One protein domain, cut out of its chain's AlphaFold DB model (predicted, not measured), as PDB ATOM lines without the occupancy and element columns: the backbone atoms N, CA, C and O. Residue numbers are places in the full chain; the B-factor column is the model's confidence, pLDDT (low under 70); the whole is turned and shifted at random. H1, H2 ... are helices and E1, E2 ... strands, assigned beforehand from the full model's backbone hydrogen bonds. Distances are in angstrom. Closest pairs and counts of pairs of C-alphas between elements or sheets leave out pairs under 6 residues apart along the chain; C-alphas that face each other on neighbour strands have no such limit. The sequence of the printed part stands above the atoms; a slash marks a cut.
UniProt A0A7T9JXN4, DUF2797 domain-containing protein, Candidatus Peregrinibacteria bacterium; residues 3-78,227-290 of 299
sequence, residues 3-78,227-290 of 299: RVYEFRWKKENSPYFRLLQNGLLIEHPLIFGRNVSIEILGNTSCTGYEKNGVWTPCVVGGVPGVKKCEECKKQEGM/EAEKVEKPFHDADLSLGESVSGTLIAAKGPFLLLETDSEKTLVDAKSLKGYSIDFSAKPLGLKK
ATOM      1  N   ARG A   3     110.384  74.496 145.768       92.19
ATOM      2  CA  ARG A   3     110.582  75.312 144.571       92.19
ATOM      3  C   ARG A   3     109.950  74.672 143.356       92.19
ATOM      4  O   ARG A   3     110.208  73.507 143.078       92.19
ATOM      5  N   VAL A   4     109.209  75.442 142.570       94.94
ATOM      6  CA  VAL A   4     108.596  74.911 141.349       94.94
ATOM      7  C   VAL A   4     109.669  74.612 140.305       94.94
ATOM      8  O   VAL A   4     110.313  75.524 139.786       94.94
ATOM      9  N   TYR A   5     109.851  73.339 139.960       94.06
ATOM     10  CA  TYR A   5     110.689  72.924 138.835       94.06
ATOM     11  C   TYR A   5     109.958  73.156 137.507       94.06
ATOM     12  O   TYR A   5     110.506  73.784 136.594       94.06
ATOM     13  N   GLU A   6     108.706  72.702 137.419       94.44
ATOM     14  CA  GLU A   6     107.806  72.930 136.287       94.44
ATOM     15  C   GLU A   6     106.349  72.594 136.634       94.44
ATOM     16  O   GLU A   6     106.067  71.952 137.645       94.44
ATOM     17  N   PHE A   7     105.439  73.002 135.755       95.94
ATOM     18  CA  PHE A   7     104.036  72.604 135.747       95.94
ATOM     19  C   PHE A   7     103.773  71.684 134.545       95.94
ATOM     20  O   PHE A   7     104.308  71.932 133.456       95.94
ATOM     21  N   ARG A   8     102.992  70.616 134.740       94.44
ATOM     22  CA  ARG A   8     102.753  69.551 133.753       94.44
ATOM     23  C   ARG A   8     101.352  68.946 133.890       94.44
ATOM     24  O   ARG A   8     100.647  69.189 134.864       94.44
ATOM     25  N   TRP A   9     100.996  68.117 132.911       94.69
ATOM     26  CA  TRP A   9      99.807  67.265 132.916       94.69
ATOM     27  C   TRP A   9     100.240  65.802 132.827       94.69
ATOM     28  O   TRP A   9     101.044  65.449 131.968       94.69
ATOM     29  N   LYS A  10      99.757  64.949 133.738       88.12
ATOM     30  CA  LYS A  10     100.155  63.526 133.783       88.12
ATOM     31  C   LYS A  10      99.240  62.642 132.938       88.12
ATOM     32  O   LYS A  10      99.687  61.668 132.340       88.12
ATOM     33  N   LYS A  11      97.954  62.983 132.942       83.81
ATOM     34  CA  LYS A  11      96.841  62.374 132.210       83.81
ATOM     35  C   LYS A  11      95.815  63.473 131.926       83.81
ATOM     36  O   LYS A  11      95.937  64.580 132.463       83.81
ATOM     37  N   GLU A  12      94.810  63.152 131.125       76.81
ATOM     38  CA  GLU A  12      93.606  63.970 130.981       76.81
ATOM     39  C   GLU A  12      93.065  64.275 132.394       76.81
ATOM     40  O   GLU A  12      92.947  63.378 133.231       76.81
ATOM     41  N   ASN A  13      92.872  65.556 132.715       80.44
ATOM     42  CA  ASN A  13      92.352  66.059 134.001       80.44
ATOM     43  C   ASN A  13      93.303  65.952 135.205       80.44
ATOM     44  O   ASN A  13      92.859  66.012 136.349       80.44
ATOM     45  N   SER A  14      94.608  65.777 134.990       90.69
ATOM     46  CA  SER A  14      95.586  65.676 136.088       90.69
ATOM     47  C   SER A  14      96.718  66.707 135.969       90.69
ATOM     48  O   SER A  14      97.864  66.314 135.699       90.69
ATOM     49  N   PRO A  15      96.424  68.014 136.133       96.25
ATOM     50  CA  PRO A  15      97.452  69.041 136.244       96.25
ATOM     51  C   PRO A  15      98.217  68.901 137.566       96.25
ATOM     52  O   PRO A  15      97.653  68.549 138.603       96.25
ATOM     53  N   TYR A  16      99.519  69.166 137.548       96.88
ATOM     54  CA  TYR A  16     100.361  69.065 138.739       96.88
ATOM     55  C   TYR A  16     101.618  69.927 138.631       96.88
ATOM     56  O   TYR A  16     102.118  70.221 137.540       96.88
ATOM     57  N   PHE A  17     102.169  70.289 139.786       97.00
ATOM     58  CA  PHE A  17     103.515  70.841 139.870       97.00
ATOM     59  C   PHE A  17     104.531  69.733 140.140       97.00
ATOM     60  O   PHE A  17     104.291  68.835 140.946       97.00
ATOM     61  N   ARG A  18     105.707  69.827 139.520       95.44
ATOM     62  CA  ARG A  18     106.915  69.157 140.012       95.44
ATOM     63  C   ARG A  18     107.670  70.149 140.879       95.44
ATOM     64  O   ARG A  18     108.044  71.223 140.401       95.44
ATOM     65  N   LEU A  19     107.887  69.797 142.138       94.62
ATOM     66  CA  LEU A  19     108.554  70.642 143.121       94.62
ATOM     67  C   LEU A  19     109.906  70.044 143.486       94.62
ATOM     68  O   LEU A  19     110.028  68.842 143.692       94.62
ATOM     69  N   LEU A  20     110.917  70.897 143.598       91.38
ATOM     70  CA  LEU A  20     112.177  70.567 144.236       91.38
ATOM     71  C   LEU A  20     112.011  70.734 145.747       91.38
ATOM     72  O   LEU A  20     111.840  71.853 146.238       91.38
ATOM     73  N   GLN A  21     112.090  69.623 146.472       88.62
ATOM     74  CA  GLN A  21     112.009  69.571 147.928       88.62
ATOM     75  C   GLN A  21     113.119  68.647 148.440       88.62
ATOM     76  O   GLN A  21     113.235  67.505 148.007       88.62
ATOM     77  N   ASN A  22     113.977  69.150 149.332       85.44
ATOM     78  CA  ASN A  22     115.078  68.388 149.944       85.44
ATOM     79  C   ASN A  22     115.991  67.657 148.932       85.44
ATOM     80  O   ASN A  22     116.442  66.545 149.182       85.44
ATOM     81  N   GLY A  23     116.257  68.280 147.778       81.31
ATOM     82  CA  GLY A  23     117.107  67.701 146.729       81.31
ATOM     83  C   GLY A  23     116.423  66.649 145.850       81.31
ATOM     84  O   GLY A  23     117.094  66.041 145.024       81.31
ATOM     85  N   LEU A  24     115.112  66.451 145.997       86.94
ATOM     86  CA  LEU A  24     114.314  65.518 145.206       86.94
ATOM     87  C   LEU A  24     113.217  66.254 144.438       86.94
ATOM     88  O   LEU A  24     112.717  67.288 144.884       86.94
ATOM     89  N   LEU A  25     112.824  65.694 143.294       91.12
ATOM     90  CA  LEU A  25     111.620  66.119 142.591       91.12
ATOM     91  C   LEU A  25     110.418  65.327 143.096       91.12
ATOM     92  O   LEU A  25     110.366  64.109 142.943       91.12
ATOM     93  N   ILE A  26     109.450  66.039 143.659       92.94
ATOM     94  CA  ILE A  26     108.170  65.492 144.107       92.94
ATOM     95  C   ILE A  26     107.031  66.031 143.240       92.94
ATOM     96  O   ILE A  26     107.127  67.122 142.673       92.94
ATOM     97  N   GLU A  27     105.950  65.268 143.127       94.75
ATOM     98  CA  GLU A  27     104.731  65.707 142.450       94.75
ATOM     99  C   GLU A  27     103.761  66.319 143.468       94.75
ATOM    100  O   GLU A  27     103.489  65.724 144.509       94.75
ATOM    101  N   HIS A  28     103.214  67.487 143.146       95.31
ATOM    102  CA  HIS A  28     102.123  68.130 143.871       95.31
ATOM    103  C   HIS A  28     100.895  68.173 142.947       95.31
ATOM    104  O   HIS A  28     100.800  69.073 142.100       95.31
ATOM    105  N   PRO A  29     100.001  67.169 143.021       96.00
ATOM    106  CA  PRO A  29      98.825  67.093 142.162       96.00
ATOM    107  C   PRO A  29      97.823  68.192 142.505       96.00
ATOM    108  O   PRO A  29      97.590  68.488 143.674       96.00
ATOM    109  N   LEU A  30      97.194  68.758 141.479       96.69
ATOM    110  CA  LEU A  30      96.100  69.703 141.635       96.69
ATOM    111  C   LEU A  30      94.784  68.993 141.325       96.69
ATOM    112  O   LEU A  30      94.636  68.365 140.278       96.69
ATOM    113  N   ILE A  31      93.837  69.076 142.254       95.81
ATOM    114  CA  ILE A  31      92.563  68.360 142.171       95.81
ATOM    115  C   ILE A  31      91.453  69.384 141.948       95.81
ATOM    116  O   ILE A  31      91.268  70.284 142.766       95.81
ATOM    117  N   PHE A  32      90.700  69.232 140.859       96.56
ATOM    118  CA  PHE A  32      89.529  70.064 140.589       96.56
ATOM    119  C   PHE A  32      88.508  69.990 141.734       96.56
ATOM    120  O   PHE A  32      88.303  68.937 142.344       96.56
ATOM    121  N   GLY A  33      87.888  71.124 142.052       96.31
ATOM    122  CA  GLY A  33      86.951  71.265 143.167       96.31
ATOM    123  C   GLY A  33      87.601  71.257 144.556       96.31
ATOM    124  O   GLY A  33      86.890  71.273 145.560       96.31
ATOM    125  N   ARG A  34      88.938  71.217 144.656       97.00
ATOM    126  CA  ARG A  34      89.663  71.369 145.925       97.00
ATOM    127  C   ARG A  34      90.302  72.745 146.025       97.00
ATOM    128  O   ARG A  34      90.655  73.355 145.017       97.00
ATOM    129  N   ASN A  35      90.478  73.199 147.262       97.38
ATOM    130  CA  ASN A  35      91.203  74.429 147.537       97.38
ATOM    131  C   ASN A  35      92.687  74.250 147.221       97.38
ATOM    132  O   ASN A  35      93.298  73.257 147.620       97.38
ATOM    133  N   VAL A  36      93.250  75.244 146.547       97.00
ATOM    134  CA  VAL A  36      94.673  75.390 146.271       97.00
ATOM    135  C   VAL A  36      95.089  76.763 146.778       97.00
ATOM    136  O   VAL A  36      94.439  77.766 146.482       97.00
ATOM    137  N   SER A  37      96.175  76.801 147.542       97.06
ATOM    138  CA  SER A  37      96.813  78.034 147.989       97.06
ATOM    139  C   SER A  37      98.191  78.131 147.345       97.06
ATOM    140  O   SER A  37      98.892  77.130 147.249       97.06
ATOM    141  N   ILE A  38      98.569  79.314 146.870       96.62
ATOM    142  CA  ILE A  38      99.869  79.583 146.250       96.62
ATOM    143  C   ILE A  38     100.376  80.899 146.829       96.62
ATOM    144  O   ILE A  38      99.785  81.942 146.566       96.62
ATOM    145  N   GLU A  39     101.460  80.865 147.601       96.44
ATOM    146  CA  GLU A  39     102.167  82.062 148.080       96.44
ATOM    147  C   GLU A  39     103.609  82.080 147.582       96.44
ATOM    148  O   GLU A  39     104.316  81.078 147.683       96.44
ATOM    149  N   ILE A  40     104.065  83.228 147.081       95.56
ATOM    150  CA  ILE A  40     105.452  83.403 146.649       95.56
ATOM    151  C   ILE A  40     106.317  83.778 147.855       95.56
ATOM    152  O   ILE A  40     106.251  84.895 148.359       95.56
ATOM    153  N   LEU A  41     107.185  82.862 148.288       93.19
ATOM    154  CA  LEU A  41     108.041  83.056 149.466       93.19
ATOM    155  C   LEU A  41     109.421  83.645 149.158       93.19
ATOM    156  O   LEU A  41     110.129  84.091 150.059       93.19
ATOM    157  N   GLY A  42     109.866  83.580 147.906       88.25
ATOM    158  CA  GLY A  42     111.223  83.980 147.555       88.25
ATOM    159  C   GLY A  42     111.424  84.127 146.060       88.25
ATOM    160  O   GLY A  42     110.669  83.574 145.265       88.25
ATOM    161  N   ASN A  43     112.484  84.840 145.686       87.06
ATOM    162  CA  ASN A  43     112.857  85.057 144.292       87.06
ATOM    163  C   ASN A  43     113.084  83.743 143.532       87.06
ATOM    164  O   ASN A  43     113.421  82.703 144.108       87.06
ATOM    165  N   THR A  44     112.960  83.818 142.205       89.69
ATOM    166  CA  THR A  44     113.303  82.683 141.347       89.69
ATOM    167  C   THR A  44     114.778  82.332 141.458       89.69
ATOM    168  O   THR A  44     115.630  83.190 141.686       89.69
ATOM    169  N   SER A  45     115.103  81.060 141.284       90.38
ATOM    170  CA  SER A  45     116.491  80.626 141.164       90.38
ATOM    171  C   SER A  45     116.560  79.300 140.403       90.38
ATOM    172  O   SER A  45     115.545  78.620 140.222       90.38
ATOM    173  N   CYS A  46     117.748  78.967 139.895       91.94
ATOM    174  CA  CYS A  46     117.944  77.867 138.958       91.94
ATOM    175  C   CYS A  46     117.481  76.531 139.551       91.94
ATOM    176  O   CYS A  46     117.851  76.174 140.667       91.94
ATOM    177  N   THR A  47     116.701  75.772 138.780       91.69
ATOM    178  CA  THR A  47     116.090  74.512 139.236       91.69
ATOM    179  C   THR A  47     116.803  73.255 138.732       91.69
ATOM    180  O   THR A  47     116.257  72.158 138.808       91.69
ATOM    181  N   GLY A  48     118.032  73.405 138.231       91.56
ATOM    182  CA  GLY A  48     118.801  72.312 137.636       91.56
ATOM    183  C   GLY A  48     118.421  72.062 136.177       91.56
ATOM    184  O   GLY A  48     117.864  72.937 135.502       91.56
ATOM    185  N   TYR A  49     118.730  70.866 135.692       92.44
ATOM    186  CA  TYR A  49     118.405  70.420 134.338       92.44
ATOM    187  C   TYR A  49     117.925  68.973 134.346       92.44
ATOM    188  O   TYR A  49     118.214  68.232 135.281       92.44
ATOM    189  N   GLU A  50     117.182  68.577 133.318       91.50
ATOM    190  CA  GLU A  50     116.819  67.175 133.100       91.50
ATOM    191  C   GLU A  50     117.349  66.724 131.741       91.50
ATOM    192  O   GLU A  50     117.134  67.395 130.737       91.50
ATOM    193  N   LYS A  51     118.063  65.598 131.704       89.88
ATOM    194  CA  LYS A  51     118.586  65.010 130.469       89.88
ATOM    195  C   LYS A  51     118.270  63.524 130.458       89.88
ATOM    196  O   LYS A  51     118.535  62.836 131.439       89.88
ATOM    197  N   ASN A  52     117.695  63.032 129.362       84.50
ATOM    198  CA  ASN A  52     117.310  61.624 129.201       84.50
ATOM    199  C   ASN A  52     116.437  61.097 130.362       84.50
ATOM    200  O   ASN A  52     116.614  59.975 130.824       84.50
ATOM    201  N   GLY A  53     115.523  61.936 130.868       85.44
ATOM    202  CA  GLY A  53     114.630  61.607 131.986       85.44
ATOM    203  C   GLY A  53     115.284  61.634 133.373       85.44
ATOM    204  O   GLY A  53     114.612  61.356 134.364       85.44
ATOM    205  N   VAL A  54     116.569  61.986 133.470       89.69
ATOM    206  CA  VAL A  54     117.292  62.109 134.739       89.69
ATOM    207  C   VAL A  54     117.462  63.582 135.084       89.69
ATOM    208  O   VAL A  54     118.070  64.345 134.332       89.69
ATOM    209  N   TRP A  55     116.918  63.982 136.231       92.69
ATOM    210  CA  TRP A  55     117.088  65.330 136.757       92.69
ATOM    211  C   TRP A  55     118.366  65.447 137.594       92.69
ATOM    212  O   TRP A  55     118.648  64.587 138.428       92.69
ATOM    213  N   THR A  56     119.088  66.553 137.410       92.06
ATOM    214  CA  THR A  56     120.333  66.872 138.112       92.06
ATOM    215  C   THR A  56     120.248  68.271 138.737       92.06
ATOM    216  O   THR A  56     119.875  69.231 138.047       92.06
ATOM    217  N   PRO A  57     120.622  68.436 140.024       89.88
ATOM    218  CA  PRO A  57     120.607  69.736 140.683       89.88
ATOM    219  C   PRO A  57     121.620  70.712 140.074       89.88
ATOM    220  O   PRO A  57     122.657  70.335 139.529       89.88
ATOM    221  N   CYS A  58     121.338  72.008 140.208       89.50
ATOM    222  CA  CYS A  58     122.255  73.055 139.769       89.50
ATOM    223  C   CYS A  58     123.487  73.134 140.683       89.50
ATOM    224  O   CYS A  58     123.357  73.451 141.863       89.50
ATOM    225  N   VAL A  59     124.683  72.942 140.124       87.50
ATOM    226  CA  VAL A  59     125.954  73.039 140.873       87.50
ATOM    227  C   VAL A  59     126.438  74.476 141.091       87.50
ATOM    228  O   VAL A  59     127.278  74.725 141.945       87.50
ATOM    229  N   VAL A  60     125.899  75.437 140.335       83.81
ATOM    230  CA  VAL A  60     126.302  76.856 140.389       83.81
ATOM    231  C   VAL A  60     125.630  77.596 141.560       83.81
ATOM    232  O   VAL A  60     125.962  78.739 141.843       83.81
ATOM    233  N   GLY A  61     124.654  76.984 142.239       70.12
ATOM    234  CA  GLY A  61     123.936  77.604 143.365       70.12
ATOM    235  C   GLY A  61     122.870  78.638 142.969       70.12
ATOM    236  O   GLY A  61     122.052  79.014 143.802       70.12
ATOM    237  N   GLY A  62     122.802  79.016 141.685       69.75
ATOM    238  CA  GLY A  62     121.752  79.848 141.095       69.75
ATOM    239  C   GLY A  62     121.857  81.339 141.440       69.75
ATOM    240  O   GLY A  62     122.019  81.723 142.590       69.75
ATOM    241  N   VAL A  63     121.700  82.200 140.435       74.38
ATOM    242  CA  VAL A  63     121.562  83.652 140.634       74.38
ATOM    243  C   VAL A  63     120.089  83.961 140.947       74.38
ATOM    244  O   VAL A  63     119.221  83.473 140.212       74.38
ATOM    245  N   PRO A  64     119.762  84.733 142.004       81.62
ATOM    246  CA  PRO A  64     118.394  85.192 142.242       81.62
ATOM    247  C   PRO A  64     117.822  85.902 141.007       81.62
ATOM    248  O   PRO A  64     118.499  86.713 140.386       81.62
ATOM    249  N   GLY A  65     116.590  85.578 140.625       83.44
ATOM    250  CA  GLY A  65     115.960  86.076 139.397       83.44
ATOM    251  C   GLY A  65     116.207  85.208 138.153       83.44
ATOM    252  O   GLY A  65     115.528  85.379 137.142       83.44
ATOM    253  N   VAL A  66     117.136  84.243 138.202       86.88
ATOM    254  CA  VAL A  66     117.477  83.389 137.052       86.88
ATOM    255  C   VAL A  66     116.847  82.005 137.196       86.88
ATOM    256  O   VAL A  66     117.327  81.159 137.947       86.88
ATOM    257  N   LYS A  67     115.797  81.734 136.407       87.75
ATOM    258  CA  LYS A  67     115.052  80.454 136.420       87.75
ATOM    259  C   LYS A  67     115.876  79.243 135.957       87.75
ATOM    260  O   LYS A  67     115.620  78.124 136.400       87.75
ATOM    261  N   LYS A  68     116.848  79.441 135.059       90.50
ATOM    262  CA  LYS A  68     117.802  78.410 134.611       90.50
ATOM    263  C   LYS A  68     119.107  79.062 134.147       90.50
ATOM    264  O   LYS A  68     119.066  79.916 133.264       90.50
ATOM    265  N   CYS A  69     120.236  78.693 134.755       91.81
ATOM    266  CA  CYS A  69     121.552  79.239 134.405       91.81
ATOM    267  C   CYS A  69     122.103  78.630 133.106       91.81
ATOM    268  O   CYS A  69     121.656  77.563 132.683       91.81
ATOM    269  N   GLU A  70     123.095  79.288 132.501       91.69
ATOM    270  CA  GLU A  70     123.692  78.858 131.226       91.69
ATOM    271  C   GLU A  70     124.294  77.450 131.280       91.69
ATOM    272  O   GLU A  70     124.091  76.671 130.354       91.69
ATOM    273  N   GLU A  71     124.936  77.070 132.389       92.62
ATOM    274  CA  GLU A  71     125.472  75.711 132.542       92.62
ATOM    275  C   GLU A  71     124.351  74.664 132.500       92.62
ATOM    276  O   GLU A  71     124.420  73.699 131.748       92.62
ATOM    277  N   CYS A  72     123.253  74.886 133.232       93.19
ATOM    278  CA  CYS A  72     122.109  73.974 133.197       93.19
ATOM    279  C   CYS A  72     121.428  73.945 131.818       93.19
ATOM    280  O   CYS A  72     120.984  72.882 131.397       93.19
ATOM    281  N   LYS A  73     121.360  75.073 131.093       92.00
ATOM    282  CA  LYS A  73     120.851  75.095 129.707       92.00
ATOM    283  C   LYS A  73     121.731  74.260 128.775       92.00
ATOM    284  O   LYS A  73     121.207  73.481 127.987       92.00
ATOM    285  N   LYS A  74     123.055  74.397 128.886       92.25
ATOM    286  CA  LYS A  74     124.023  73.646 128.080       92.25
ATOM    287  C   LYS A  74     123.934  72.142 128.338       92.25
ATOM    288  O   LYS A  74     123.977  71.364 127.392       92.25
ATOM    289  N   GLN A  75     123.797  71.742 129.602       93.44
ATOM    290  CA  GLN A  75     123.676  70.332 129.971       93.44
ATOM    291  C   GLN A  75     122.354  69.716 129.494       93.44
ATOM    292  O   GLN A  75     122.368  68.605 128.962       93.44
ATOM    293  N   GLU A  76     121.236  70.439 129.642       91.56
ATOM    294  CA  GLU A  76     119.919  70.020 129.138       91.56
ATOM    295  C   GLU A  76     119.923  69.844 127.616       91.56
ATOM    296  O   GLU A  76     119.392  68.863 127.096       91.56
ATOM    297  N   GLY A  77     120.566  70.780 126.911       89.50
ATOM    298  CA  GLY A  77     120.537  70.842 125.458       89.50
ATOM    299  C   GLY A  77     119.145  71.181 124.919       89.50
ATOM    300  O   GLY A  77     118.223  71.540 125.653       89.50
ATOM    301  N   MET A  78     118.998  71.079 123.600       87.94
ATOM    302  CA  MET A  78     117.721  71.258 122.917       87.94
ATOM    303  C   MET A  78     117.444  70.001 122.089       87.94
ATOM    304  O   MET A  78     118.253  69.667 121.231       87.94
ATOM    305  N   GLU A 227      81.642  73.993 133.793       92.81
ATOM    306  CA  GLU A 227      81.343  74.301 135.193       92.81
ATOM    307  C   GLU A 227      81.893  75.669 135.595       92.81
ATOM    308  O   GLU A 227      81.189  76.446 136.238       92.81
ATOM    309  N   ALA A 228      83.124  75.989 135.193       94.56
ATOM    310  CA  ALA A 228      83.762  77.259 135.521       94.56
ATOM    311  C   ALA A 228      83.104  78.474 134.844       94.56
ATOM    312  O   ALA A 228      83.138  79.584 135.385       94.56
ATOM    313  N   GLU A 229      82.499  78.286 133.671       92.88
ATOM    314  CA  GLU A 229      81.769  79.331 132.952       92.88
ATOM    315  C   GLU A 229      80.487  79.745 133.690       92.88
ATOM    316  O   GLU A 229      80.164  80.930 133.735       92.88
ATOM    317  N   LYS A 230      79.822  78.801 134.376       93.38
ATOM    318  CA  LYS A 230      78.616  79.049 135.193       93.38
ATOM    319  C   LYS A 230      78.887  79.872 136.456       93.38
ATOM    320  O   LYS A 230      77.947  80.337 137.095       93.38
ATOM    321  N   VAL A 231      80.148  80.019 136.859       93.06
ATOM    322  CA  VAL A 231      80.519  80.803 138.041       93.06
ATOM    323  C   VAL A 231      80.484  82.293 137.686       93.06
ATOM    324  O   VAL A 231      81.408  82.827 137.064       93.06
ATOM    325  N   GLU A 232      79.420  82.975 138.100       92.94
ATOM    326  CA  GLU A 232      79.194  84.410 137.879       92.94
ATOM    327  C   GLU A 232      79.948  85.268 138.906       92.94
ATOM    328  O   GLU A 232      79.382  85.829 139.843       92.94
ATOM    329  N   LYS A 233      81.267  85.357 138.739       92.44
ATOM    330  CA  LYS A 233      82.145  86.228 139.530       92.44
ATOM    331  C   LYS A 233      83.061  87.041 138.614       92.44
ATOM    332  O   LYS A 233      83.381  86.559 137.519       92.44
ATOM    333  N   PRO A 234      83.510  88.237 139.044       92.75
ATOM    334  CA  PRO A 234      84.512  89.013 138.321       92.75
ATOM    335  C   PRO A 234      85.730  88.156 137.975       92.75
ATOM    336  O   PRO A 234      86.160  87.336 138.783       92.75
ATOM    337  N   PHE A 235      86.263  88.329 136.769       91.12
ATOM    338  CA  PHE A 235      87.470  87.640 136.326       91.12
ATOM    339  C   PHE A 235      88.676  88.546 136.556       91.12
ATOM    340  O   PHE A 235      88.710  89.669 136.054       91.12
ATOM    341  N   HIS A 236      89.659  88.048 137.290       90.38
ATOM    342  CA  HIS A 236      90.887  88.762 137.590       90.38
ATOM    343  C   HIS A 236      92.080  87.919 137.178       90.38
ATOM    344  O   HIS A 236      92.233  86.762 137.562       90.38
ATOM    345  N   ASP A 237      92.948  88.524 136.392       88.75
ATOM    346  CA  ASP A 237      94.238  87.967 136.064       88.75
ATOM    347  C   ASP A 237      95.300  88.384 137.097       88.75
ATOM    348  O   ASP A 237      95.650  89.562 137.185       88.75
ATOM    349  N   ALA A 238      95.800  87.433 137.891       84.69
ATOM    350  CA  ALA A 238      96.729  87.721 138.977       84.69
ATOM    351  C   ALA A 238      98.167  87.301 138.650       84.69
ATOM    352  O   ALA A 238      98.527  86.123 138.693       84.69
ATOM    353  N   ASP A 239      99.036  88.295 138.475       86.00
ATOM    354  CA  ASP A 239     100.486  88.089 138.467       86.00
ATOM    355  C   ASP A 239     101.034  88.209 139.894       86.00
ATOM    356  O   ASP A 239     101.087  89.307 140.444       86.00
ATOM    357  N   LEU A 240     101.404  87.095 140.532       90.31
ATOM    358  CA  LEU A 240     101.874  87.091 141.924       90.31
ATOM    359  C   LEU A 240     103.334  87.552 142.051       90.31
ATOM    360  O   LEU A 240     104.230  87.029 141.387       90.31
ATOM    361  N   SER A 241     103.569  88.486 142.967       91.19
ATOM    362  CA  SER A 241     104.891  88.946 143.401       91.19
ATOM    363  C   SER A 241     105.294  88.330 144.743       91.19
ATOM    364  O   SER A 241     104.522  87.618 145.378       91.19
ATOM    365  N   LEU A 242     106.532  88.582 145.173       91.38
ATOM    366  CA  LEU A 242     107.030  88.152 146.482       91.38
ATOM    367  C   LEU A 242     106.087  88.611 147.611       91.38
ATOM    368  O   LEU A 242     105.686  89.767 147.621       91.38
ATOM    369  N   GLY A 243     105.742  87.711 148.536       91.88
ATOM    370  CA  GLY A 243     104.832  87.985 149.659       91.88
ATOM    371  C   GLY A 243     103.339  87.956 149.301       91.88
ATOM    372  O   GLY A 243     102.482  87.961 150.193       91.88
ATOM    373  N   GLU A 244     103.013  87.884 148.009       95.25
ATOM    374  CA  GLU A 244     101.643  87.778 147.526       95.25
ATOM    375  C   GLU A 244     101.172  86.329 147.493       95.25
ATOM    376  O   GLU A 244     101.949  85.388 147.288       95.25
ATOM    377  N   SER A 245      99.863  86.153 147.663       96.19
ATOM    378  CA  SER A 245      99.251  84.832 147.639       96.19
ATOM    379  C   SER A 245      97.855  84.848 147.045       96.19
ATOM    380  O   SER A 245      97.146  85.846 147.146       96.19
ATOM    381  N   VAL A 246      97.451  83.717 146.485       97.25
ATOM    382  CA  VAL A 246      96.072  83.432 146.087       97.25
ATOM    383  C   VAL A 246      95.643  82.117 146.722       97.25
ATOM    384  O   VAL A 246      96.421  81.165 146.782       97.25
ATOM    385  N   SER A 247      94.411  82.061 147.213       97.75
ATOM    386  CA  SER A 247      93.804  80.846 147.749       97.75
ATOM    387  C   SER A 247      92.363  80.736 147.268       97.75
ATOM    388  O   SER A 247      91.569  81.660 147.448       97.75
ATOM    389  N   GLY A 248      92.022  79.613 146.646       97.75
ATOM    390  CA  GLY A 248      90.713  79.413 146.032       97.75
ATOM    391  C   GLY A 248      90.462  77.965 145.635       97.75
ATOM    392  O   GLY A 248      91.374  77.140 145.651       97.75
ATOM    393  N   THR A 249      89.226  77.657 145.262       98.12
ATOM    394  CA  THR A 249      88.855  76.353 144.700       98.12
ATOM    395  C   THR A 249      89.345  76.267 143.259       98.12
ATOM    396  O   THR A 249      89.026  77.140 142.461       98.12
ATOM    397  N   LEU A 250      90.081  75.221 142.878       98.00
ATOM    398  CA  LEU A 250      90.444  75.006 141.475       98.00
ATOM    399  C   LEU A 250      89.209  74.591 140.668       98.00
ATOM    400  O   LEU A 250      88.785  73.438 140.744       98.00
ATOM    401  N   ILE A 251      88.646  75.515 139.893       97.56
ATOM    402  CA  ILE A 251      87.417  75.279 139.119       97.56
ATOM    403  C   ILE A 251      87.688  74.921 137.658       97.56
ATOM    404  O   ILE A 251      86.898  74.195 137.069       97.56
ATOM    405  N   ALA A 252      88.809  75.372 137.090       97.31
ATOM    406  CA  ALA A 252      89.241  74.996 135.747       97.31
ATOM    407  C   ALA A 252      90.759  75.101 135.590       97.31
ATOM    408  O   ALA A 252      91.441  75.788 136.350       97.31
ATOM    409  N   ALA A 253      91.296  74.421 134.581       97.12
ATOM    410  CA  ALA A 253      92.692  74.536 134.192       97.12
ATOM    411  C   ALA A 253      92.828  74.280 132.695       97.12
ATOM    412  O   ALA A 253      92.328  73.275 132.206       97.12
ATOM    413  N   LYS A 254      93.534  75.155 131.973       96.12
ATOM    414  CA  LYS A 254      93.734  75.047 130.523       96.12
ATOM    415  C   LYS A 254      95.177  75.334 130.153       96.12
ATOM    416  O   LYS A 254      95.669  76.443 130.364       96.12
ATOM    417  N   GLY A 255      95.867  74.362 129.553       95.50
ATOM    418  CA  GLY A 255      97.297  74.508 129.285       95.50
ATOM    419  C   GLY A 255      98.041  74.833 130.583       95.50
ATOM    420  O   GLY A 255      97.932  74.053 131.525       95.50
ATOM    421  N   PRO A 256      98.782  75.953 130.670       95.19
ATOM    422  CA  PRO A 256      99.460  76.373 131.895       95.19
ATOM    423  C   PRO A 256      98.589  77.200 132.857       95.19
ATOM    424  O   PRO A 256      99.088  77.590 133.909       95.19
ATOM    425  N   PHE A 257      97.348  77.534 132.506       96.50
ATOM    426  CA  PHE A 257      96.529  78.447 133.300       96.50
ATOM    427  C   PHE A 257      95.642  77.689 134.278       96.50
ATOM    428  O   PHE A 257      94.957  76.744 133.889       96.50
ATOM    429  N   LEU A 258      95.644  78.126 135.532       97.00
ATOM    430  CA  LEU A 258      94.755  77.653 136.589       97.00
ATOM    431  C   LEU A 258      93.719  78.736 136.860       97.00
ATOM    432  O   LEU A 258      94.086  79.896 137.021       97.00
ATOM    433  N   LEU A 259      92.447  78.363 136.930       97.44
ATOM    434  CA  LEU A 259      91.365  79.261 137.306       97.44
ATOM    435  C   LEU A 259      90.874  78.877 138.699       97.44
ATOM    436  O   LEU A 259      90.322  77.789 138.901       97.44
ATOM    437  N   LEU A 260      91.113  79.766 139.655       97.75
ATOM    438  CA  LEU A 260      90.743  79.588 141.051       97.75
ATOM    439  C   LEU A 260      89.510  80.430 141.362       97.75
ATOM    440  O   LEU A 260      89.488  81.625 141.094       97.75
ATOM    441  N   GLU A 261      88.494  79.828 141.957       97.69
ATOM    442  CA  GLU A 261      87.371  80.554 142.532       97.69
ATOM    443  C   GLU A 261      87.703  80.951 143.972       97.69
ATOM    444  O   GLU A 261      87.869  80.091 144.844       97.69
ATOM    445  N   THR A 262      87.797  82.250 144.232       96.12
ATOM    446  CA  THR A 262      87.919  82.802 145.584       96.12
ATOM    447  C   THR A 262      86.531  83.103 146.161       96.12
ATOM    448  O   THR A 262      85.496  82.758 145.583       96.12
ATOM    449  N   ASP A 263      86.471  83.745 147.324       93.25
ATOM    450  CA  ASP A 263      85.210  84.222 147.899       93.25
ATOM    451  C   ASP A 263      84.513  85.283 147.026       93.25
ATOM    452  O   ASP A 263      83.283  85.334 146.979       93.25
ATOM    453  N   SER A 264      85.289  86.073 146.285       92.69
ATOM    454  CA  SER A 264      84.850  87.306 145.628       92.69
ATOM    455  C   SER A 264      85.051  87.318 144.111       92.69
ATOM    456  O   SER A 264      84.324  88.026 143.418       92.69
ATOM    457  N   GLU A 265      85.977  86.523 143.571       95.25
ATOM    458  CA  GLU A 265      86.375  86.567 142.157       95.25
ATOM    459  C   GLU A 265      86.793  85.193 141.597       95.25
ATOM    460  O   GLU A 265      86.964  84.212 142.325       95.25
ATOM    461  N   LYS A 266      86.946  85.118 140.273       95.69
ATOM    462  CA  LYS A 266      87.686  84.065 139.571       95.69
ATOM    463  C   LYS A 266      89.079  84.595 139.261       95.69
ATOM    464  O   LYS A 266      89.213  85.509 138.454       95.69
ATOM    465  N   THR A 267      90.101  84.009 139.864       95.94
ATOM    466  CA  THR A 267      91.491  84.420 139.692       95.94
ATOM    467  C   THR A 267      92.222  83.470 138.746       95.94
ATOM    468  O   THR A 267      92.330  82.272 139.021       95.94
ATOM    469  N   LEU A 268      92.748  83.991 137.638       96.06
ATOM    470  CA  LEU A 268      93.611  83.247 136.724       96.06
ATOM    471  C   LEU A 268      95.066  83.310 137.199       96.06
ATOM    472  O   LEU A 268      95.576  84.381 137.521       96.06
ATOM    473  N   VAL A 269      95.747  82.166 137.198       95.38
ATOM    474  CA  VAL A 269      97.167  82.040 137.543       95.38
ATOM    475  C   VAL A 269      97.901  81.326 136.411       95.38
ATOM    476  O   VAL A 269      97.566  80.192 136.065       95.38
ATOM    477  N   ASP A 270      98.947  81.944 135.859       95.00
ATOM    478  CA  ASP A 270      99.880  81.250 134.962       95.00
ATOM    479  C   ASP A 270     100.840  80.372 135.780       95.00
ATOM    480  O   ASP A 270     101.862  80.836 136.296       95.00
ATOM    481  N   ALA A 271     100.556  79.072 135.862       95.19
ATOM    482  CA  ALA A 271     101.372  78.106 136.590       95.19
ATOM    483  C   ALA A 271     102.785  77.944 136.005       95.19
ATOM    484  O   ALA A 271     103.722  77.563 136.711       95.19
ATOM    485  N   LYS A 272     102.991  78.253 134.719       92.62
ATOM    486  CA  LYS A 272     104.319  78.195 134.092       92.62
ATOM    487  C   LYS A 272     105.185  79.385 134.507       92.62
ATOM    488  O   LYS A 272     106.411  79.244 134.593       92.62
ATOM    489  N   SER A 273     104.571  80.530 134.806       91.94
ATOM    490  CA  SER A 273     105.271  81.711 135.327       91.94
ATOM    491  C   SER A 273     105.946  81.427 136.678       91.94
ATOM    492  O   SER A 273     107.045  81.933 136.925       91.94
ATOM    493  N   LEU A 274     105.369  80.511 137.466       93.88
ATOM    494  CA  LEU A 274     105.820  80.099 138.798       93.88
ATOM    495  C   LEU A 274     107.135  79.306 138.803       93.88
ATOM    496  O   LEU A 274     107.762  79.151 139.850       93.88
ATOM    497  N   LYS A 275     107.606  78.828 137.645       93.69
ATOM    498  CA  LYS A 275     108.877  78.098 137.538       93.69
ATOM    499  C   LYS A 275     110.032  78.870 138.183       93.69
ATOM    500  O   LYS A 275     110.324  80.006 137.812       93.69
ATOM    501  N   GLY A 276     110.737  78.202 139.090       92.69
ATOM    502  CA  GLY A 276     111.893  78.717 139.813       92.69
ATOM    503  C   GLY A 276     111.559  79.434 141.117       92.69
ATOM    504  O   GLY A 276     112.471  79.581 141.931       92.69
ATOM    505  N   TYR A 277     110.310  79.852 141.343       93.81
ATOM    506  CA  TYR A 277     109.905  80.498 142.593       93.81
ATOM    507  C   TYR A 277     109.868  79.499 143.744       93.81
ATOM    508  O   TYR A 277     109.499  78.333 143.569       93.81
ATOM    509  N   SER A 278     110.247  79.981 144.928       92.69
ATOM    510  CA  SER A 278     109.910  79.293 146.170       92.69
ATOM    511  C   SER A 278     108.446  79.551 146.486       92.69
ATOM    512  O   SER A 278     108.052  80.715 146.554       92.69
ATOM    513  N   ILE A 279     107.669  78.492 146.700       94.19
ATOM    514  CA  ILE A 279     106.225  78.589 146.919       94.19
ATOM    515  C   ILE A 279     105.831  77.863 148.197       94.19
ATOM    516  O   ILE A 279     106.436  76.852 148.554       94.19
ATOM    517  N   ASP A 280     104.828  78.401 148.881       94.94
ATOM    518  CA  ASP A 280     104.088  77.702 149.923       94.94
ATOM    519  C   ASP A 280     102.689  77.328 149.425       94.94
ATOM    520  O   ASP A 280     101.912  78.199 149.025       94.94
ATOM    521  N   PHE A 281     102.390  76.027 149.467       95.25
ATOM    522  CA  PHE A 281     101.080  75.461 149.144       95.25
ATOM    523  C   PHE A 281     100.220  75.174 150.385       95.25
ATOM    524  O   PHE A 281      99.150  74.576 150.271       95.25
ATOM    525  N   SER A 282     100.675  75.554 151.586       94.81
ATOM    526  CA  SER A 282      99.901  75.376 152.814       94.81
ATOM    527  C   SER A 282      98.565  76.117 152.745       94.81
ATOM    528  O   SER A 282      98.450  77.176 152.126       94.81
ATOM    529  N   ALA A 283      97.541  75.543 153.380       95.25
ATOM    530  CA  ALA A 283      96.193  76.091 153.354       95.25
ATOM    531  C   ALA A 283      96.156  77.517 153.929       95.25
ATOM    532  O   ALA A 283      96.610  77.763 155.048       95.25
ATOM    533  N   LYS A 284      95.567  78.443 153.168       94.75
ATOM    534  CA  LYS A 284      95.396  79.859 153.529       94.75
ATOM    535  C   LYS A 284      93.926  80.273 153.425       94.75
ATOM    536  O   LYS A 284      93.176  79.630 152.682       94.75
ATOM    537  N   PRO A 285      93.504  81.346 154.124       94.94
ATOM    538  CA  PRO A 285      92.190  81.947 153.912       94.94
ATOM    539  C   PRO A 285      91.947  82.225 152.428       94.94
ATOM    540  O   PRO A 285      92.887  82.583 151.721       94.94
ATOM    541  N   LEU A 286      90.709  82.028 151.968       95.56
ATOM    542  CA  LEU A 286      90.326  82.291 150.581       95.56
ATOM    543  C   LEU A 286      90.557  83.764 150.227       95.56
ATOM    544  O   LEU A 286      90.415  84.635 151.084       95.56
ATOM    545  N   GLY A 287      90.891  84.021 148.966       95.19
ATOM    546  CA  GLY A 287      91.093  85.368 148.446       95.19
ATOM    547  C   GLY A 287      92.466  85.585 147.824       95.19
ATOM    548  O   GLY A 287      93.346  84.718 147.836       95.19
ATOM    549  N   LEU A 288      92.629  86.782 147.270       93.81
ATOM    550  CA  LEU A 288      93.878  87.284 146.722       93.81
ATOM    551  C   LEU A 288      94.489  88.293 147.700       93.81
ATOM    552  O   LEU A 288      93.896  89.324 148.013       93.81
ATOM    553  N   LYS A 289      95.705  88.014 148.163       93.50
ATOM    554  CA  LYS A 289      96.506  88.926 148.978       93.50
ATOM    555  C   LYS A 289      97.602  89.526 148.106       93.50
ATOM    556  O   LYS A 289      98.570  88.843 147.774       93.50
ATOM    557  N   LYS A 290      97.452  90.806 147.775       90.06
ATOM    558  CA  LYS A 290      98.475  91.641 147.136       90.06
ATOM    559  C   LYS A 290      99.208  92.452 148.197       90.06
ATOM    560  O   LYS A 290      98.567  92.963 149.117       90.06
TER     561      LYS A 290
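This is residues 3 to 78 and 227 to 290 of the 299 residues of the protein "DUF2797 domain-containing protein" of Candidatus Peregrinibacteria bacterium (UniProt A0A7T9JXN4). A body of strands has a small head at one end of its long axis: the body joins a strongly twisted, branched seven-stranded sheet, E4 and E7 to E12, to a smaller sheet E1 to E3, and the head holds hairpin E5 and E6, helix H1 and the loop of residues 57 to 69. E8 bends sharply within the large sheet, and the two sheets come near each other at only a few places. The printed part has 140 residues, with six strands, then H1, then six strands; its class is mostly strand. The large sheet is mixed; the sheets E1-E2-E3 and E5-E6 are antiparallel. It is compact, with a radius of gyration of the C-alphas of 15.7 A and spans of 47 by 32 by 24 A.

E1, residues 3 to 9, begins at C-alpha 3 (110.582, 75.312, 144.571) and is 17.8 A long. E2 is 15 to 21, 18.7 A; E3 is 24 to 29, 15.9 A; E4 is 35 to 42, 22.2 A. E5 is 49 to 51 and E6 is 54 to 56. H1, 70 to 76, is 9.8 A long. E7 is 235 to 237; E8, 245 to 254, is 20.5 A. E9 is 257 to 261, E10 is 266 to 270, E11 is 278 to 280, and E12, 287 to 289, ends at C-alpha 289 (96.506, 88.926, 148.978).

E8 bends by 93 degrees at residue 249. On one side it has E4, antiparallel, with N 36 and O 248 at 2.8 A; on the other side are E9, with N 259 and O 252 at 2.8 A, and E12, with N 289 and O 245 at 2.8 A. E8, E9 and E10 form a meander, each strand the antiparallel neighbour of the one before; N 258 and O 269 of E9 and E10 are 2.9 A apart. E7 is parallel to E10, with N 236 and O 266 at 2.8 A. E11 is antiparallel to E4, with N 41 and O 278 at 2.9 A. E1, E2 and E3 are another meander, with N 5 and O 18 at 2.8 A and N 19 and O 26 at 2.8 A. The closest C-alphas of E1 and E11, Arg 3 and Ser 278, are 4.3 A apart. Hairpin E5 and E6 has N 51 and O 54 at 2.9 A. The closest C-alphas of E5 and H1, Tyr 49 and Cys 72, are 5.3 A apart. In H1 every O i to N i+4 pair is within hydrogen-bond range.

The C-alphas farthest apart, Val 59 and Glu 232, are 48.2 A apart. Residues 79 to 226 are not printed; C-alphas 78 and 227 are 38.5 A apart across the cut. The link E6 to H1 is long. Residue 62 alone is under 70 in pLDDT.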